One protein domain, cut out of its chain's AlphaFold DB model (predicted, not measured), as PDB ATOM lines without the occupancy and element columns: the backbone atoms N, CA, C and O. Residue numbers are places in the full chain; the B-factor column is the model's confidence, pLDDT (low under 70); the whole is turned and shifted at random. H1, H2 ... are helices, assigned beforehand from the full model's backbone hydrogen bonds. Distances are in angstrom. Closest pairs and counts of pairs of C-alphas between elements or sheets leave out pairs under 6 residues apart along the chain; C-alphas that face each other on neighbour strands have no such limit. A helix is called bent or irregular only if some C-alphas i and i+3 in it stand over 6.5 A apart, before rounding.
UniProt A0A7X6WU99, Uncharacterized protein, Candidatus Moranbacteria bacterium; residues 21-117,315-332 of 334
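This is residues 21 to 117 and 315 to 332 of the 334 residues of an uncharacterized protein of Candidatus Moranbacteria bacterium (UniProt A0A7X6WU99). Four longer helices, H1, H2, H5 and H6, cross in a ring, each packing on the next, and short H3 and H4 pack on H2 at one side. The printed part has 115 residues, six named helices in order H1 to H6 and no named strand: all helix. It is compact, radius of gyration of the C-alphas 13.2 A, spanning 35 by 29 by 28 A.

Find C-alpha 21 at (53.209, 40.089, 51.426); H1 runs 30.8 A to residue 41. H2 is residues 48 to 64, 24.2 A; H3 66 to 71, irregular, C-alphas 67 and 70 being 7.3 A apart; H4 82 to 87; H5 100 to 113, 19.8 A; H6 315 to 330, 22.4 A, with C-alpha 330 at (40.848, 27.603, 52.470).

Look at H1 residues 35 to 40, which touch the hub, H2: closest C-alphas Cys 39 and Thr 55, 5.2 A, steep tilt of 52 degrees. H2 touches H5: closest C-alphas Ala 56 and Ile 104, 5.3 A. H2 and H6 are apart. O i to N i+4 pairs within hydrogen-bond range are complete in H2, H4, H5 and H6, 16 of 17 in H1, and 0 of 2 in H3, with 2 of 3 i+3 pairs.

Residues 118 to 314 are cut out; C-alphas 117 and 315 are 9.0 A apart. H4 to H5 is a long link. Residues 21 to 25, 42 to 50 and 91 to 95 have pLDDT under 70.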
ATOM      1  N   ARG A  21      54.242  41.146  51.384       40.94
ATOM      2  CA  ARG A  21      53.209  40.089  51.426       40.94
ATOM      3  C   ARG A  21      51.813  40.628  51.105       40.94
ATOM      4  O   ARG A  21      51.055  39.937  50.429       40.94
ATOM      5  N   ASP A  22      51.522  41.865  51.504       55.44
ATOM      6  CA  ASP A  22      50.216  42.494  51.279       55.44
ATOM      7  C   ASP A  22      49.979  42.819  49.795       55.44
ATOM      8  O   ASP A  22      48.842  42.780  49.322       55.44
ATOM      9  N   ASP A  23      51.044  43.061  49.026       60.38
ATOM     10  CA  ASP A  23      50.952  43.434  47.611       60.38
ATOM     11  C   ASP A  23      50.514  42.265  46.715       60.38
ATOM     12  O   ASP A  23      49.722  42.451  45.785       60.38
ATOM     13  N   LEU A  24      50.992  41.045  46.996       58.97
ATOM     14  CA  LEU A  24      50.679  39.862  46.190       58.97
ATOM     15  C   LEU A  24      49.249  39.366  46.438       58.97
ATOM     16  O   LEU A  24      48.527  39.085  45.479       58.97
ATOM     17  N   GLU A  25      48.818  39.296  47.701       69.25
ATOM     18  CA  GLU A  25      47.426  38.971  48.044       69.25
ATOM     19  C   GLU A  25      46.463  40.020  47.471       69.25
ATOM     20  O   GLU A  25      45.431  39.671  46.891       69.25
ATOM     21  N   SER A  26      46.842  41.302  47.523       76.38
ATOM     22  CA  SER A  26      46.070  42.390  46.918       76.38
ATOM     23  C   SER A  26      45.977  42.271  45.393       76.38
ATOM     24  O   SER A  26      44.913  42.519  44.824       76.38
ATOM     25  N   ALA A  27      47.051  41.853  44.715       82.19
ATOM     26  CA  ALA A  27      47.054  41.642  43.267       82.19
ATOM     27  C   ALA A  27      46.186  40.442  42.845       82.19
ATOM     28  O   ALA A  27      45.414  40.552  41.889       82.19
ATOM     29  N   LYS A  28      46.256  39.320  43.575       85.12
ATOM     30  CA  LYS A  28      45.409  38.140  43.325       85.12
ATOM     31  C   LYS A  28      43.933  38.445  43.549       85.12
ATOM     32  O   LYS A  28      43.100  38.119  42.704       85.12
ATOM     33  N   LEU A  29      43.606  39.109  44.659       86.75
ATOM     34  CA  LEU A  29      42.238  39.517  44.966       86.75
ATOM     35  C   LEU A  29      41.692  40.486  43.910       86.75
ATOM     36  O   LEU A  29      40.539  40.362  43.498       86.75
ATOM     37  N   ALA A  30      42.519  41.420  43.434       86.75
ATOM     38  CA  ALA A  30      42.153  42.318  42.348       86.75
ATOM     39  C   ALA A  30      41.862  41.570  41.043       86.75
ATOM     40  O   ALA A  30      40.823  41.796  40.430       86.75
ATOM     41  N   LEU A  31      42.729  40.640  40.635       88.69
ATOM     42  CA  LEU A  31      42.498  39.846  39.429       88.69
ATOM     43  C   LEU A  31      41.238  38.977  39.555       88.69
ATOM     44  O   LEU A  31      40.449  38.884  38.615       88.69
ATOM     45  N   LEU A  32      41.008  38.380  40.727       90.19
ATOM     46  CA  LEU A  32      39.798  37.610  41.001       90.19
ATOM     47  C   LEU A  32      38.546  38.487  40.912       90.19
ATOM     48  O   LEU A  32      37.542  38.059  40.343       90.19
ATOM     49  N   LYS A  33      38.610  39.719  41.431       87.75
ATOM     50  CA  LYS A  33      37.527  40.701  41.313       87.75
ATOM     51  C   LYS A  33      37.179  40.960  39.848       87.75
ATOM     52  O   LYS A  33      36.002  40.909  39.498       87.75
ATOM     53  N   GLU A  34      38.176  41.149  38.986       87.62
ATOM     54  CA  GLU A  34      37.940  41.365  37.553       87.62
ATOM     55  C   GLU A  34      37.316  40.146  36.872       87.62
ATOM     56  O   GLU A  34      36.297  40.264  36.185       87.62
ATOM     57  N   LYS A  35      37.854  38.945  37.131       90.94
ATOM     58  CA  LYS A  35      37.265  37.694  36.628       90.94
ATOM     59  C   LYS A  35      35.804  37.555  37.064       90.94
ATOM     60  O   LYS A  35      34.955  37.203  36.248       90.94
ATOM     61  N   MET A  36      35.494  37.879  38.320       86.88
ATOM     62  CA  MET A  36      34.136  37.840  38.867       86.88
ATOM     63  C   MET A  36      33.197  38.848  38.203       86.88
ATOM     64  O   MET A  36      32.064  38.491  37.879       86.88
ATOM     65  N   ILE A  37      33.644  40.087  37.984       82.75
ATOM     66  CA  ILE A  37      32.857  41.120  37.295       82.75
ATOM     67  C   ILE A  37      32.501  40.653  35.882       82.75
ATOM     68  O   ILE A  37      31.332  40.707  35.499       82.75
ATOM     69  N   ILE A  38      33.480  40.131  35.143       85.69
ATOM     70  CA  ILE A  38      33.295  39.630  33.779       85.69
ATOM     71  C   ILE A  38      32.338  38.429  33.753       85.69
ATOM     72  O   ILE A  38      31.367  38.431  32.993       85.69
ATOM     73  N   CYS A  39      32.562  37.421  34.606       86.75
ATOM     74  CA  CYS A  39      31.713  36.225  34.667       86.75
ATOM     75  C   CYS A  39      30.256  36.576  35.012       86.75
ATOM     76  O   CYS A  39      29.323  35.989  34.461       86.75
ATOM     77  N   ARG A  40      30.050  37.565  35.891       78.25
ATOM     78  CA  ARG A  40      28.716  38.070  36.247       78.25
ATOM     79  C   ARG A  40      28.072  38.892  35.139       78.25
ATOM     80  O   ARG A  40      26.873  38.768  34.918       78.25
ATOM     81  N   ALA A  41      28.836  39.731  34.443       73.75
ATOM     82  CA  ALA A  41      28.315  40.554  33.355       73.75
ATOM     83  C   ALA A  41      27.743  39.695  32.217       73.75
ATOM     84  O   ALA A  41      26.686  40.008  31.678       73.75
ATOM     85  N   ASP A  42      28.394  38.575  31.906       67.31
ATOM     86  CA  ASP A  42      27.948  37.637  30.871       67.31
ATOM     87  C   ASP A  42      26.758  36.759  31.299       67.31
ATOM     88  O   ASP A  42      26.155  36.052  30.501       67.31
ATOM     89  N   THR A  43      26.419  36.748  32.587       60.97
ATOM     90  CA  THR A  43      25.262  36.010  33.117       60.97
ATOM     91  C   THR A  43      24.074  36.923  33.395       60.97
ATOM     92  O   THR A  43      23.093  36.459  33.962       60.97
ATOM     93  N   THR A  44      24.129  38.198  32.990       53.50
ATOM     94  CA  THR A  44      23.096  39.214  33.274       53.50
ATOM     95  C   THR A  44      21.709  38.891  32.712       53.50
ATOM     96  O   THR A  44      20.732  39.432  33.215       53.50
ATOM     97  N   GLU A  45      21.597  37.973  31.748       35.75
ATOM     98  CA  GLU A  45      20.308  37.459  31.252       35.75
ATOM     99  C   GLU A  45      19.771  36.258  32.062       35.75
ATOM    100  O   GLU A  45      18.638  35.823  31.863       35.75
ATOM    101  N   LYS A  46      20.572  35.695  32.980       43.81
ATOM    102  CA  LYS A  46      20.247  34.509  33.787       43.81
ATOM    103  C   LYS A  46      20.137  34.864  35.274       43.81
ATOM    104  O   LYS A  46      20.867  35.693  35.809       43.81
ATOM    105  N   LEU A  47      19.220  34.181  35.953       51.12
ATOM    106  CA  LEU A  47      18.625  34.558  37.239       51.12
ATOM    107  C   LEU A  47      19.341  34.049  38.490       51.12
ATOM    108  O   LEU A  47      19.699  32.882  38.535       51.12
ATOM    109  N   GLY A  48      19.436  34.860  39.553       57.16
ATOM    110  CA  GLY A  48      19.742  34.471  40.947       57.16
ATOM    111  C   GLY A  48      20.570  33.189  41.155       57.16
ATOM    112  O   GLY A  48      21.795  33.228  41.180       57.16
ATOM    113  N   ALA A  49      19.919  32.034  41.340       60.22
ATOM    114  CA  ALA A  49      20.611  30.759  41.558       60.22
ATOM    115  C   ALA A  49      21.346  30.233  40.312       60.22
ATOM    116  O   ALA A  49      22.437  29.678  40.452       60.22
ATOM    117  N   VAL A  50      20.758  30.424  39.129       66.81
ATOM    118  CA  VAL A  50      21.361  30.126  37.825       66.81
ATOM    119  C   VAL A  50      22.517  31.085  37.559       66.81
ATOM    120  O   VAL A  50      23.582  30.633  37.178       66.81
ATOM    121  N   ASN A  51      22.372  32.378  37.852       70.69
ATOM    122  CA  ASN A  51      23.454  33.357  37.726       70.69
ATOM    123  C   ASN A  51      24.669  32.968  38.575       70.69
ATOM    124  O   ASN A  51      25.785  32.927  38.072       70.69
ATOM    125  N   ILE A  52      24.448  32.639  39.852       75.62
ATOM    126  CA  ILE A  52      25.525  32.225  40.761       75.62
ATOM    127  C   ILE A  52      26.148  30.908  40.273       75.62
ATOM    128  O   ILE A  52      27.368  30.779  40.297       75.62
ATOM    129  N   TYR A  53      25.342  29.947  39.804       80.88
ATOM    130  CA  TYR A  53      25.844  28.697  39.224       80.88
ATOM    131  C   TYR A  53      26.709  28.955  37.983       80.88
ATOM    132  O   TYR A  53      27.850  28.514  37.928       80.88
ATOM    133  N   GLU A  54      26.199  29.717  37.020       81.88
ATOM    134  CA  GLU A  54      26.883  30.024  35.763       81.88
ATOM    135  C   GLU A  54      28.127  30.886  35.997       81.88
ATOM    136  O   GLU A  54      29.149  30.673  35.356       81.88
ATOM    137  N   THR A  55      28.076  31.824  36.946       85.19
ATOM    138  CA  THR A  55      29.237  32.610  37.380       85.19
ATOM    139  C   THR A  55      30.304  31.695  37.974       85.19
ATOM    140  O   THR A  55      31.465  31.798  37.589       85.19
ATOM    141  N   ALA A  56      29.923  30.777  38.869       88.06
ATOM    142  CA  ALA A  56      30.850  29.814  39.458       88.06
ATOM    143  C   ALA A  56      31.445  28.880  38.394       88.06
ATOM    144  O   ALA A  56      32.648  28.633  38.401       88.06
ATOM    145  N   LYS A  57      30.629  28.426  37.439       90.44
ATOM    146  CA  LYS A  57      31.075  27.606  36.312       90.44
ATOM    147  C   LYS A  57      32.080  28.356  35.439       90.44
ATOM    148  O   LYS A  57      33.171  27.859  35.206       90.44
ATOM    149  N   LYS A  58      31.770  29.577  35.005       91.19
ATOM    150  CA  LYS A  58      32.701  30.401  34.211       91.19
ATOM    151  C   LYS A  58      33.998  30.670  34.969       91.19
ATOM    152  O   LYS A  58      35.068  30.577  34.379       91.19
ATOM    153  N   LEU A  59      33.914  30.927  36.275       92.31
ATOM    154  CA  LEU A  59      35.093  31.092  37.119       92.31
ATOM    155  C   LEU A  59      35.945  29.814  37.167       92.31
ATOM    156  O   LEU A  59      37.159  29.915  37.046       92.31
ATOM    157  N   TYR A  60      35.334  28.630  37.273       93.00
ATOM    158  CA  TYR A  60      36.043  27.345  37.231       93.00
ATOM    159  C   TYR A  60      36.882  27.200  35.956       93.00
ATOM    160  O   TYR A  60      38.090  26.973  36.026       93.00
ATOM    161  N   TYR A  61      36.272  27.420  34.787       92.25
ATOM    162  CA  TYR A  61      36.998  27.378  33.514       92.25
ATOM    163  C   TYR A  61      38.050  28.484  33.415       92.25
ATOM    164  O   TYR A  61      39.147  28.231  32.933       92.25
ATOM    165  N   ALA A  62      37.773  29.688  33.919       91.62
ATOM    166  CA  ALA A  62      38.735  30.788  33.902       91.62
ATOM    167  C   ALA A  62      39.962  30.537  34.797       91.62
ATOM    168  O   ALA A  62      41.012  31.129  34.558       91.62
ATOM    169  N   LEU A  63      39.835  29.705  35.836       90.69
ATOM    170  CA  LEU A  63      40.933  29.382  36.746       90.69
ATOM    171  C   LEU A  63      41.717  28.141  36.312       90.69
ATOM    172  O   LEU A  63      42.941  28.158  36.388       90.69
ATOM    173  N   TYR A  64      41.043  27.089  35.834       90.25
ATOM    174  CA  TYR A  64      41.688  25.785  35.600       90.25
ATOM    175  C   TYR A  64      41.774  25.364  34.137       90.25
ATOM    176  O   TYR A  64      42.602  24.526  33.786       90.25
ATOM    177  N   PHE A  65      40.944  25.939  33.268       90.69
ATOM    178  CA  PHE A  65      40.905  25.608  31.844       90.69
ATOM    179  C   PHE A  65      40.799  26.880  30.987       90.69
ATOM    180  O   PHE A  65      39.869  26.995  30.181       90.69
ATOM    181  N   PRO A  66      41.723  27.851  31.150       88.88
ATOM    182  CA  PRO A  66      41.614  29.170  30.527       88.88
ATOM    183  C   PRO A  66      41.540  29.109  28.996       88.88
ATOM    184  O   PRO A  66      40.925  29.975  28.379       88.88
ATOM    185  N   ASP A  67      42.079  28.064  28.367       87.50
ATOM    186  CA  ASP A  67      41.984  27.863  26.915       87.50
ATOM    187  C   ASP A  67      40.555  27.590  26.428       87.50
ATOM    188  O   ASP A  67      40.236  27.892  25.282       87.50
ATOM    189  N   LYS A  68      39.675  27.081  27.298       88.19
ATOM    190  CA  LYS A  68      38.272  26.781  26.972       88.19
ATOM    191  C   LYS A  68      37.320  27.932  27.283       88.19
ATOM    192  O   LYS A  68      36.150  27.858  26.932       88.19
ATOM    193  N   ILE A  69      37.775  28.998  27.950       87.06
ATOM    194  CA  ILE A  69      36.872  30.031  28.488       87.06
ATOM    195  C   ILE A  69      36.086  30.789  27.410       87.06
ATOM    196  O   ILE A  69      34.993  31.285  27.679       87.06
ATOM    197  N   GLU A  70      36.614  30.848  26.187       87.44
ATOM    198  CA  GLU A  70      35.937  31.454  25.035       87.44
ATOM    199  C   GLU A  70      34.618  30.745  24.693       87.44
ATOM    200  O   GLU A  70      33.685  31.394  24.231       87.44
ATOM    201  N   GLU A  71      34.496  29.447  24.996       86.31
ATOM    202  CA  GLU A  71      33.264  28.668  24.800       86.31
ATOM    203  C   GLU A  71      32.174  29.021  25.828       86.31
ATOM    204  O   GLU A  71      30.994  28.749  25.607       86.31
ATOM    205  N   PHE A  72      32.552  29.639  26.954       81.12
ATOM    206  CA  PHE A  72      31.661  29.902  28.087       81.12
ATOM    207  C   PHE A  72      31.327  31.384  28.289       81.12
ATOM    208  O   PHE A  72      30.480  31.693  29.131       81.12
ATOM    209  N   VAL A  73      31.983  32.298  27.565       81.38
ATOM    210  CA  VAL A  73      31.816  33.749  27.742       81.38
ATOM    211  C   VAL A  73      31.502  34.436  26.415       81.38
ATOM    212  O   VAL A  73      32.351  34.515  25.525       81.38
ATOM    213  N   ALA A  74      30.293  34.991  26.296       78.44
ATOM    214  CA  ALA A  74      29.847  35.670  25.084       78.44
ATOM    215  C   ALA A  74      30.550  37.020  24.878       78.44
ATOM    216  O   ALA A  74      31.229  37.550  25.762       78.44
ATOM    217  N   THR A  75      30.431  37.580  23.672       77.94
ATOM    218  CA  THR A  75      30.936  38.923  23.358       77.94
ATOM    219  C   THR A  75      30.208  39.982  24.174       77.94
ATOM    220  O   THR A  75      28.987  39.965  24.268       77.94
ATOM    221  N   ASN A  76      30.968  40.905  24.770       77.06
ATOM    222  CA  ASN A  76      30.426  41.967  25.608       77.06
ATOM    223  C   ASN A  76      31.189  43.274  25.363       77.06
ATOM    224  O   ASN A  76      32.362  43.381  25.722       77.06
ATOM    225  N   ASP A  77      30.515  44.268  24.785       78.69
ATOM    226  CA  ASP A  77      31.117  45.556  24.409       78.69
ATOM    227  C   ASP A  77      31.593  46.373  25.617       78.69
ATOM    228  O   ASP A  77      32.478  47.216  25.490       78.69
ATOM    229  N   LYS A  78      31.049  46.101  26.811       76.19
ATOM    230  CA  LYS A  78      31.500  46.725  28.062       76.19
ATOM    231  C   LYS A  78      32.852  46.174  28.531       76.19
ATOM    232  O   LYS A  78      33.558  46.858  29.264       76.19
ATOM    233  N   TYR A  79      33.203  44.957  28.115       81.75
ATOM    234  CA  TYR A  79      34.435  44.261  28.495       81.75
ATOM    235  C   TYR A  79      35.107  43.657  27.248       81.75
ATOM    236  O   TYR A  79      35.142  42.429  27.079       81.75
ATOM    237  N   PRO A  80      35.625  44.496  26.332       82.69
ATOM    238  CA  PRO A  80      36.161  44.032  25.052       82.69
ATOM    239  C   PRO A  80      37.368  43.091  25.220       82.69
ATOM    240  O   PRO A  80      37.546  42.151  24.450       82.69
ATOM    241  N   ASP A  81      38.156  43.289  26.272       84.31
ATOM    242  CA  ASP A  81      39.365  42.548  26.639       84.31
ATOM    243  C   ASP A  81      39.136  41.468  27.713       84.31
ATOM    244  O   ASP A  81      40.086  40.893  28.248       84.31
ATOM    245  N   ARG A  82      37.873  41.103  27.962       87.62
ATOM    246  CA  ARG A  82      37.469  40.072  28.933       87.62
ATOM    247  C   ARG A  82      38.260  38.763  28.847       87.62
ATOM    248  O   ARG A  82      38.639  38.216  29.876       87.62
ATOM    249  N   ILE A  83      38.541  38.270  27.637       89.31
ATOM    250  CA  ILE A  83      39.253  36.999  27.436       89.31
ATOM    251  C   ILE A  83      40.689  37.099  27.958       89.31
ATOM    252  O   ILE A  83      41.171  36.169  28.597       89.31
ATOM    253  N   SER A  84      41.345  38.249  27.771       88.50
ATOM    254  CA  SER A  84      42.690  38.501  28.301       88.50
ATOM    255  C   SER A  84      42.709  38.393  29.827       88.50
ATOM    256  O   SER A  84      43.536  37.681  30.391       88.50
ATOM    257  N   TYR A  85      41.754  39.029  30.508       86.62
ATOM    258  CA  TYR A  85      41.624  38.952  31.968       86.62
ATOM    259  C   TYR A  85      41.267  37.550  32.464       86.62
ATOM    260  O   TYR A  85      41.835  37.049  33.439       86.62
ATOM    261  N   LEU A  86      40.339  36.879  31.786       89.56
ATOM    262  CA  LEU A  86      39.914  35.537  32.164       89.56
ATOM    263  C   LEU A  86      41.016  34.490  31.974       89.56
ATOM    264  O   LEU A  86      41.050  33.549  32.756       89.56
ATOM    265  N   LYS A  87      41.953  34.684  31.038       90.62
ATOM    266  CA  LYS A  87      43.093  33.776  30.828       90.62
ATOM    267  C   LYS A  87      44.296  34.022  31.749       90.62
ATOM    268  O   LYS A  87      45.165  33.162  31.836       90.62
ATOM    269  N   GLN A  88      44.374  35.160  32.445       89.81
ATOM    270  CA  GLN A  88      45.478  35.428  33.384       89.81
ATOM    271  C   GLN A  88      45.472  34.433  34.555       89.81
ATOM    272  O   GLN A  88      44.431  34.245  35.185       89.81
ATOM    273  N   SER A  89      46.619  33.829  34.872       84.62
ATOM    274  CA  SER A  89      46.732  32.911  36.014       84.62
ATOM    275  C   SER A  89      46.550  33.660  37.338       84.62
ATOM    276  O   SER A  89      47.081  34.759  37.507       84.62
ATOM    277  N   LEU A  90      45.784  33.076  38.265       80.69
ATOM    278  CA  LEU A  90      45.641  33.608  39.624       80.69
ATOM    279  C   LEU A  90      46.803  33.145  40.526       80.69
ATOM    280  O   LEU A  90      47.251  33.915  41.373       80.69
ATOM    281  N   SER A  91      47.282  31.916  40.300       65.81
ATOM    282  CA  SER A  91      48.459  31.235  40.870       65.81
ATOM    283  C   SER A  91      48.342  29.731  40.601       65.81
ATOM    284  O   SER A  91      47.255  29.239  40.293       65.81
ATOM    285  N   ASP A  92      49.445  29.000  40.756       61.16
ATOM    286  CA  ASP A  92      49.462  27.545  40.612       61.16
ATOM    287  C   ASP A  92      49.072  26.882  41.945       61.16
ATOM    288  O   ASP A  92      49.753  27.048  42.957       61.16
ATOM    289  N   SER A  93      47.949  26.159  41.960       64.94
ATOM    290  CA  SER A  93      47.520  25.350  43.110       64.94
ATOM    291  C   SER A  93      48.399  24.105  43.256       64.94
ATOM    292  O   SER A  93      48.611  23.370  42.291       64.94
ATOM    293  N   GLU A  94      48.848  23.813  44.480       63.44
ATOM    294  CA  GLU A  94      49.613  22.596  44.794       63.44
ATOM    295  C   GLU A  94      48.725  21.342  44.944       63.44
ATOM    296  O   GLU A  94      49.218  20.219  44.832       63.44
ATOM    297  N   LYS A  95      47.407  21.502  45.161       66.81
ATOM    298  CA  LYS A  95      46.455  20.399  45.425       66.81
ATOM    299  C   LYS A  95      45.779  19.807  44.184       66.81
ATOM    300  O   LYS A  95      45.004  18.857  44.309       66.81
ATOM    301  N   GLY A  96      46.102  20.308  42.993       72.56
ATOM    302  CA  GLY A  96      45.470  19.886  41.744       72.56
ATOM    303  C   GLY A  96      44.075  20.489  41.540       72.56
ATOM    304  O   GLY A  96      43.568  21.254  42.358       72.56
ATOM    305  N   VAL A  97      43.462  20.176  40.398       86.44
ATOM    306  CA  VAL A  97      42.195  20.782  39.960       86.44
ATOM    307  C   VAL A  97      41.004  20.078  40.634       86.44
ATOM    308  O   VAL A  97      40.882  18.858  40.483       86.44
ATOM    309  N   PRO A  98      40.107  20.792  41.347       91.06
ATOM    310  CA  PRO A  98      38.898  20.192  41.915       91.06
ATOM    311  C   PRO A  98      37.911  19.759  40.823       91.06
ATOM    312  O   PRO A  98      37.988  20.212  39.678       91.06
ATOM    313  N   SER A  99      36.935  18.915  41.174       93.94
ATOM    314  CA  SER A  99      35.814  18.632  40.262       93.94
ATOM    315  C   SER A  99      34.976  19.894  40.006       93.94
ATOM    316  O   SER A  99      34.886  20.769  40.873       93.94
ATOM    317  N   GLU A 100      34.357  19.993  38.822       92.06
ATOM    318  CA  GLU A 100      33.483  21.125  38.469       92.06
ATOM    319  C   GLU A 100      32.346  21.258  39.494       92.06
ATOM    320  O   GLU A 100      32.065  22.353  39.984       92.06
ATOM    321  N   GLU A 101      31.720  20.141  39.867       89.31
ATOM    322  CA  GLU A 101      30.591  20.112  40.792       89.31
ATOM    323  C   GLU A 101      30.975  20.587  42.196       89.31
ATOM    324  O   GLU A 101      30.279  21.433  42.766       89.31
ATOM    325  N   GLU A 102      32.093  20.092  42.739       91.81
ATOM    326  CA  GLU A 102      32.585  20.496  44.058       91.81
ATOM    327  C   GLU A 102      32.930  21.985  44.082       91.81
ATOM    328  O   GLU A 102      32.507  22.712  44.987       91.81
ATOM    329  N   PHE A 103      33.655  22.460  43.067       92.75
ATOM    330  CA  PHE A 103      34.016  23.866  42.959       92.75
ATOM    331  C   PHE A 103      32.767  24.749  42.929       92.75
ATOM    332  O   PHE A 103      32.632  25.681  43.726       92.75
ATOM    333  N   ILE A 104      31.808  24.426  42.057       86.50
ATOM    334  CA  ILE A 104      30.564  25.185  41.934       86.50
ATOM    335  C   ILE A 104      29.790  25.189  43.255       86.50
ATOM    336  O   ILE A 104      29.292  26.241  43.663       86.50
ATOM    337  N   GLU A 105      29.677  24.055  43.947       83.94
ATOM    338  CA  GLU A 105      28.973  23.978  45.229       83.94
ATOM    339  C   GLU A 105      29.605  24.902  46.283       83.94
ATOM    340  O   GLU A 105      28.897  25.706  46.907       83.94
ATOM    341  N   LYS A 106      30.933  24.844  46.447       85.31
ATOM    342  CA  LYS A 106      31.671  25.658  47.429       85.31
ATOM    343  C   LYS A 106      31.567  27.148  47.132       85.31
ATOM    344  O   LYS A 106      31.275  27.933  48.036       85.31
ATOM    345  N   ILE A 107      31.721  27.537  45.869       87.81
ATOM    346  CA  ILE A 107      31.641  28.939  45.442       87.81
ATOM    347  C   ILE A 107      30.224  29.481  45.614       87.81
ATOM    348  O   ILE A 107      30.043  30.561  46.181       87.81
ATOM    349  N   ARG A 108      29.195  28.714  45.223       82.19
ATOM    350  CA  ARG A 108      27.794  29.087  45.473       82.19
ATOM    351  C   ARG A 108      27.551  29.289  46.961       82.19
ATOM    352  O   ARG A 108      26.966  30.298  47.345       82.19
ATOM    353  N   HIS A 109      28.024  28.365  47.798       80.31
ATOM    354  CA  HIS A 109      27.881  28.468  49.244       80.31
ATOM    355  C   HIS A 109      28.582  29.712  49.808       80.31
ATOM    356  O   HIS A 109      27.984  30.413  50.629       80.31
ATOM    357  N   ALA A 110      29.807  30.009  49.365       83.75
ATOM    358  CA  ALA A 110      30.555  31.194  49.775       83.75
ATOM    359  C   ALA A 110      29.810  32.481  49.400       83.75
ATOM    360  O   ALA A 110      29.543  33.310  50.270       83.75
ATOM    361  N   MET A 111      29.367  32.590  48.143       79.25
ATOM    362  CA  MET A 111      28.624  33.743  47.635       79.25
ATOM    363  C   MET A 111      27.301  33.984  48.359       79.25
ATOM    364  O   MET A 111      26.840  35.118  48.339       79.25
ATOM    365  N   THR A 112      26.681  32.963  48.963       71.81
ATOM    366  CA  THR A 112      25.347  33.085  49.574       71.81
ATOM    367  C   THR A 112      25.322  33.076  51.097       71.81
ATOM    368  O   THR A 112      24.457  33.720  51.678       71.81
ATOM    369  N   ASN A 113      26.203  32.315  51.754       71.69
ATOM    370  CA  ASN A 113      26.128  32.068  53.203       71.69
ATOM    371  C   ASN A 113      27.275  32.701  53.994       71.69
ATOM    372  O   ASN A 113      27.160  32.834  55.208       71.69
ATOM    373  N   LYS A 114      28.373  33.078  53.330       79.56
ATOM    374  CA  LYS A 114      29.563  33.644  53.987       79.56
ATOM    375  C   LYS A 114      29.684  35.158  53.822       79.56
ATOM    376  O   LYS A 114      30.638  35.764  54.298       79.56
ATOM    377  N   VAL A 115      28.706  35.773  53.166       78.31
ATOM    378  CA  VAL A 115      28.676  37.206  52.883       78.31
ATOM    379  C   VAL A 115      27.869  37.932  53.955       78.31
ATOM    380  O   VAL A 115      26.701  37.626  54.190       78.31
ATOM    381  N   ALA A 116      28.487  38.940  54.567       79.56
ATOM    382  CA  ALA A 116      27.860  39.838  55.535       79.56
ATOM    383  C   ALA A 116      26.955  40.872  54.835       79.56
ATOM    384  O   ALA A 116      27.262  42.066  54.784       79.56
ATOM    385  N   TYR A 117      25.855  40.413  54.232       75.44
ATOM    386  CA  TYR A 117      24.952  41.244  53.431       75.44
ATOM    387  C   TYR A 117      24.349  42.425  54.195       75.44
ATOM    388  O   TYR A 117      24.029  43.446  53.598       75.44
ATOM    389  N   LEU A 315      29.591  47.340  47.078       81.50
ATOM    390  CA  LEU A 315      29.991  46.704  48.329       81.50
ATOM    391  C   LEU A 315      29.545  45.234  48.383       81.50
ATOM    392  O   LEU A 315      30.273  44.381  48.890       81.50
ATOM    393  N   ARG A 316      28.368  44.907  47.835       79.25
ATOM    394  CA  ARG A 316      27.896  43.519  47.711       79.25
ATOM    395  C   ARG A 316      28.851  42.678  46.862       79.25
ATOM    396  O   ARG A 316      29.229  41.588  47.293       79.25
ATOM    397  N   LYS A 317      29.251  43.176  45.686       78.88
ATOM    398  CA  LYS A 317      30.231  42.531  44.794       78.88
ATOM    399  C   LYS A 317      31.568  42.313  45.495       78.88
ATOM    400  O   LYS A 317      32.129  41.222  45.399       78.88
ATOM    401  N   ASP A 318      32.038  43.306  46.242       83.69
ATOM    402  CA  ASP A 318      33.298  43.223  46.980       83.69
ATOM    403  C   ASP A 318      33.256  42.165  48.083       83.69
ATOM    404  O   ASP A 318      34.164  41.339  48.187       83.69
ATOM    405  N   LEU A 319      32.188  42.132  48.884       84.81
ATOM    406  CA  LEU A 319      32.032  41.129  49.939       84.81
ATOM    407  C   LEU A 319      31.893  39.711  49.367       84.81
ATOM    408  O   LEU A 319      32.454  38.772  49.928       84.81
ATOM    409  N   GLN A 320      31.186  39.553  48.245       84.38
ATOM    410  CA  GLN A 320      31.097  38.273  47.536       84.38
ATOM    411  C   GLN A 320      32.459  37.819  47.012       84.38
ATOM    412  O   GLN A 320      32.819  36.660  47.185       84.38
ATOM    413  N   THR A 321      33.232  38.728  46.418       87.12
ATOM    414  CA  THR A 321      34.574  38.424  45.901       87.12
ATOM    415  C   THR A 321      35.516  38.000  47.023       87.12
ATOM    416  O   THR A 321      36.218  37.004  46.880       87.12
ATOM    417  N   ARG A 322      35.489  38.698  48.165       89.81
ATOM    418  CA  ARG A 322      36.276  38.320  49.351       89.81
ATOM    419  C   ARG A 322      35.880  36.945  49.884       89.81
ATOM    420  O   ARG A 322      36.748  36.116  50.098       89.81
ATOM    421  N   ALA A 323      34.581  36.666  50.009       88.25
ATOM    422  CA  ALA A 323      34.113  35.355  50.461       88.25
ATOM    423  C   ALA A 323      34.551  34.214  49.524       88.25
ATOM    424  O   ALA A 323      34.847  33.117  49.993       88.25
ATOM    425  N   ILE A 324      34.597  34.464  48.210       90.38
ATOM    426  CA  ILE A 324      35.145  33.516  47.234       90.38
ATOM    427  C   ILE A 324      36.646  33.351  47.429       90.38
ATOM    428  O   ILE A 324      37.109  32.221  47.500       90.38
ATOM    429  N   TYR A 325      37.396  34.449  47.531       91.75
ATOM    430  CA  TYR A 325      38.840  34.409  47.755       91.75
ATOM    431  C   TYR A 325      39.191  33.575  48.992       91.75
ATOM    432  O   TYR A 325      39.994  32.651  48.900       91.75
ATOM    433  N   ASP A 326      38.506  33.820  50.111       90.88
ATOM    434  CA  ASP A 326      38.676  33.063  51.351       90.88
ATOM    435  C   ASP A 326      38.365  31.568  51.159       90.88
ATOM    436  O   ASP A 326      39.040  30.713  51.735       90.88
ATOM    437  N   GLU A 327      37.360  31.226  50.343       92.12
ATOM    438  CA  GLU A 327      37.052  29.832  50.004       92.12
ATOM    439  C   GLU A 327      38.157  29.194  49.158       92.12
ATOM    440  O   GLU A 327      38.547  28.062  49.435       92.12
ATOM    441  N   LEU A 328      38.687  29.904  48.160       91.38
ATOM    442  CA  LEU A 328      39.767  29.399  47.313       91.38
ATOM    443  C   LEU A 328      41.040  29.143  48.140       91.38
ATOM    444  O   LEU A 328      41.616  28.063  48.046       91.38
ATOM    445  N   ILE A 329      41.419  30.078  49.019       90.19
ATOM    446  CA  ILE A 329      42.572  29.928  49.923       90.19
ATOM    447  C   ILE A 329      42.358  28.770  50.901       90.19
ATOM    448  O   ILE A 329      43.235  27.928  51.070       90.19
ATOM    449  N   LYS A 330      41.173  28.676  51.518       91.38
ATOM    450  CA  LYS A 330      40.848  27.603  52.470       91.38
ATOM    451  C   LYS A 330      40.998  26.206  51.859       91.38
ATOM    452  O   LYS A 330      41.354  25.271  52.573       91.38
ATOM    453  N   ASN A 331      40.670  26.054  50.577       89.75
ATOM    454  CA  ASN A 331      40.768  24.778  49.872       89.75
ATOM    455  C   ASN A 331      42.122  24.594  49.152       89.75
ATOM    456  O   ASN A 331      42.319  23.558  48.522       89.75
ATOM    457  N   GLU A 332      43.062  25.545  49.284       88.88
ATOM    458  CA  GLU A 332      44.372  25.571  48.600       88.88
ATOM    459  C   GLU A 332      44.242  25.478  47.069       88.88
ATOM    460  O   GLU A 332      45.002  24.810  46.368       88.88
TER     461      GLU A 332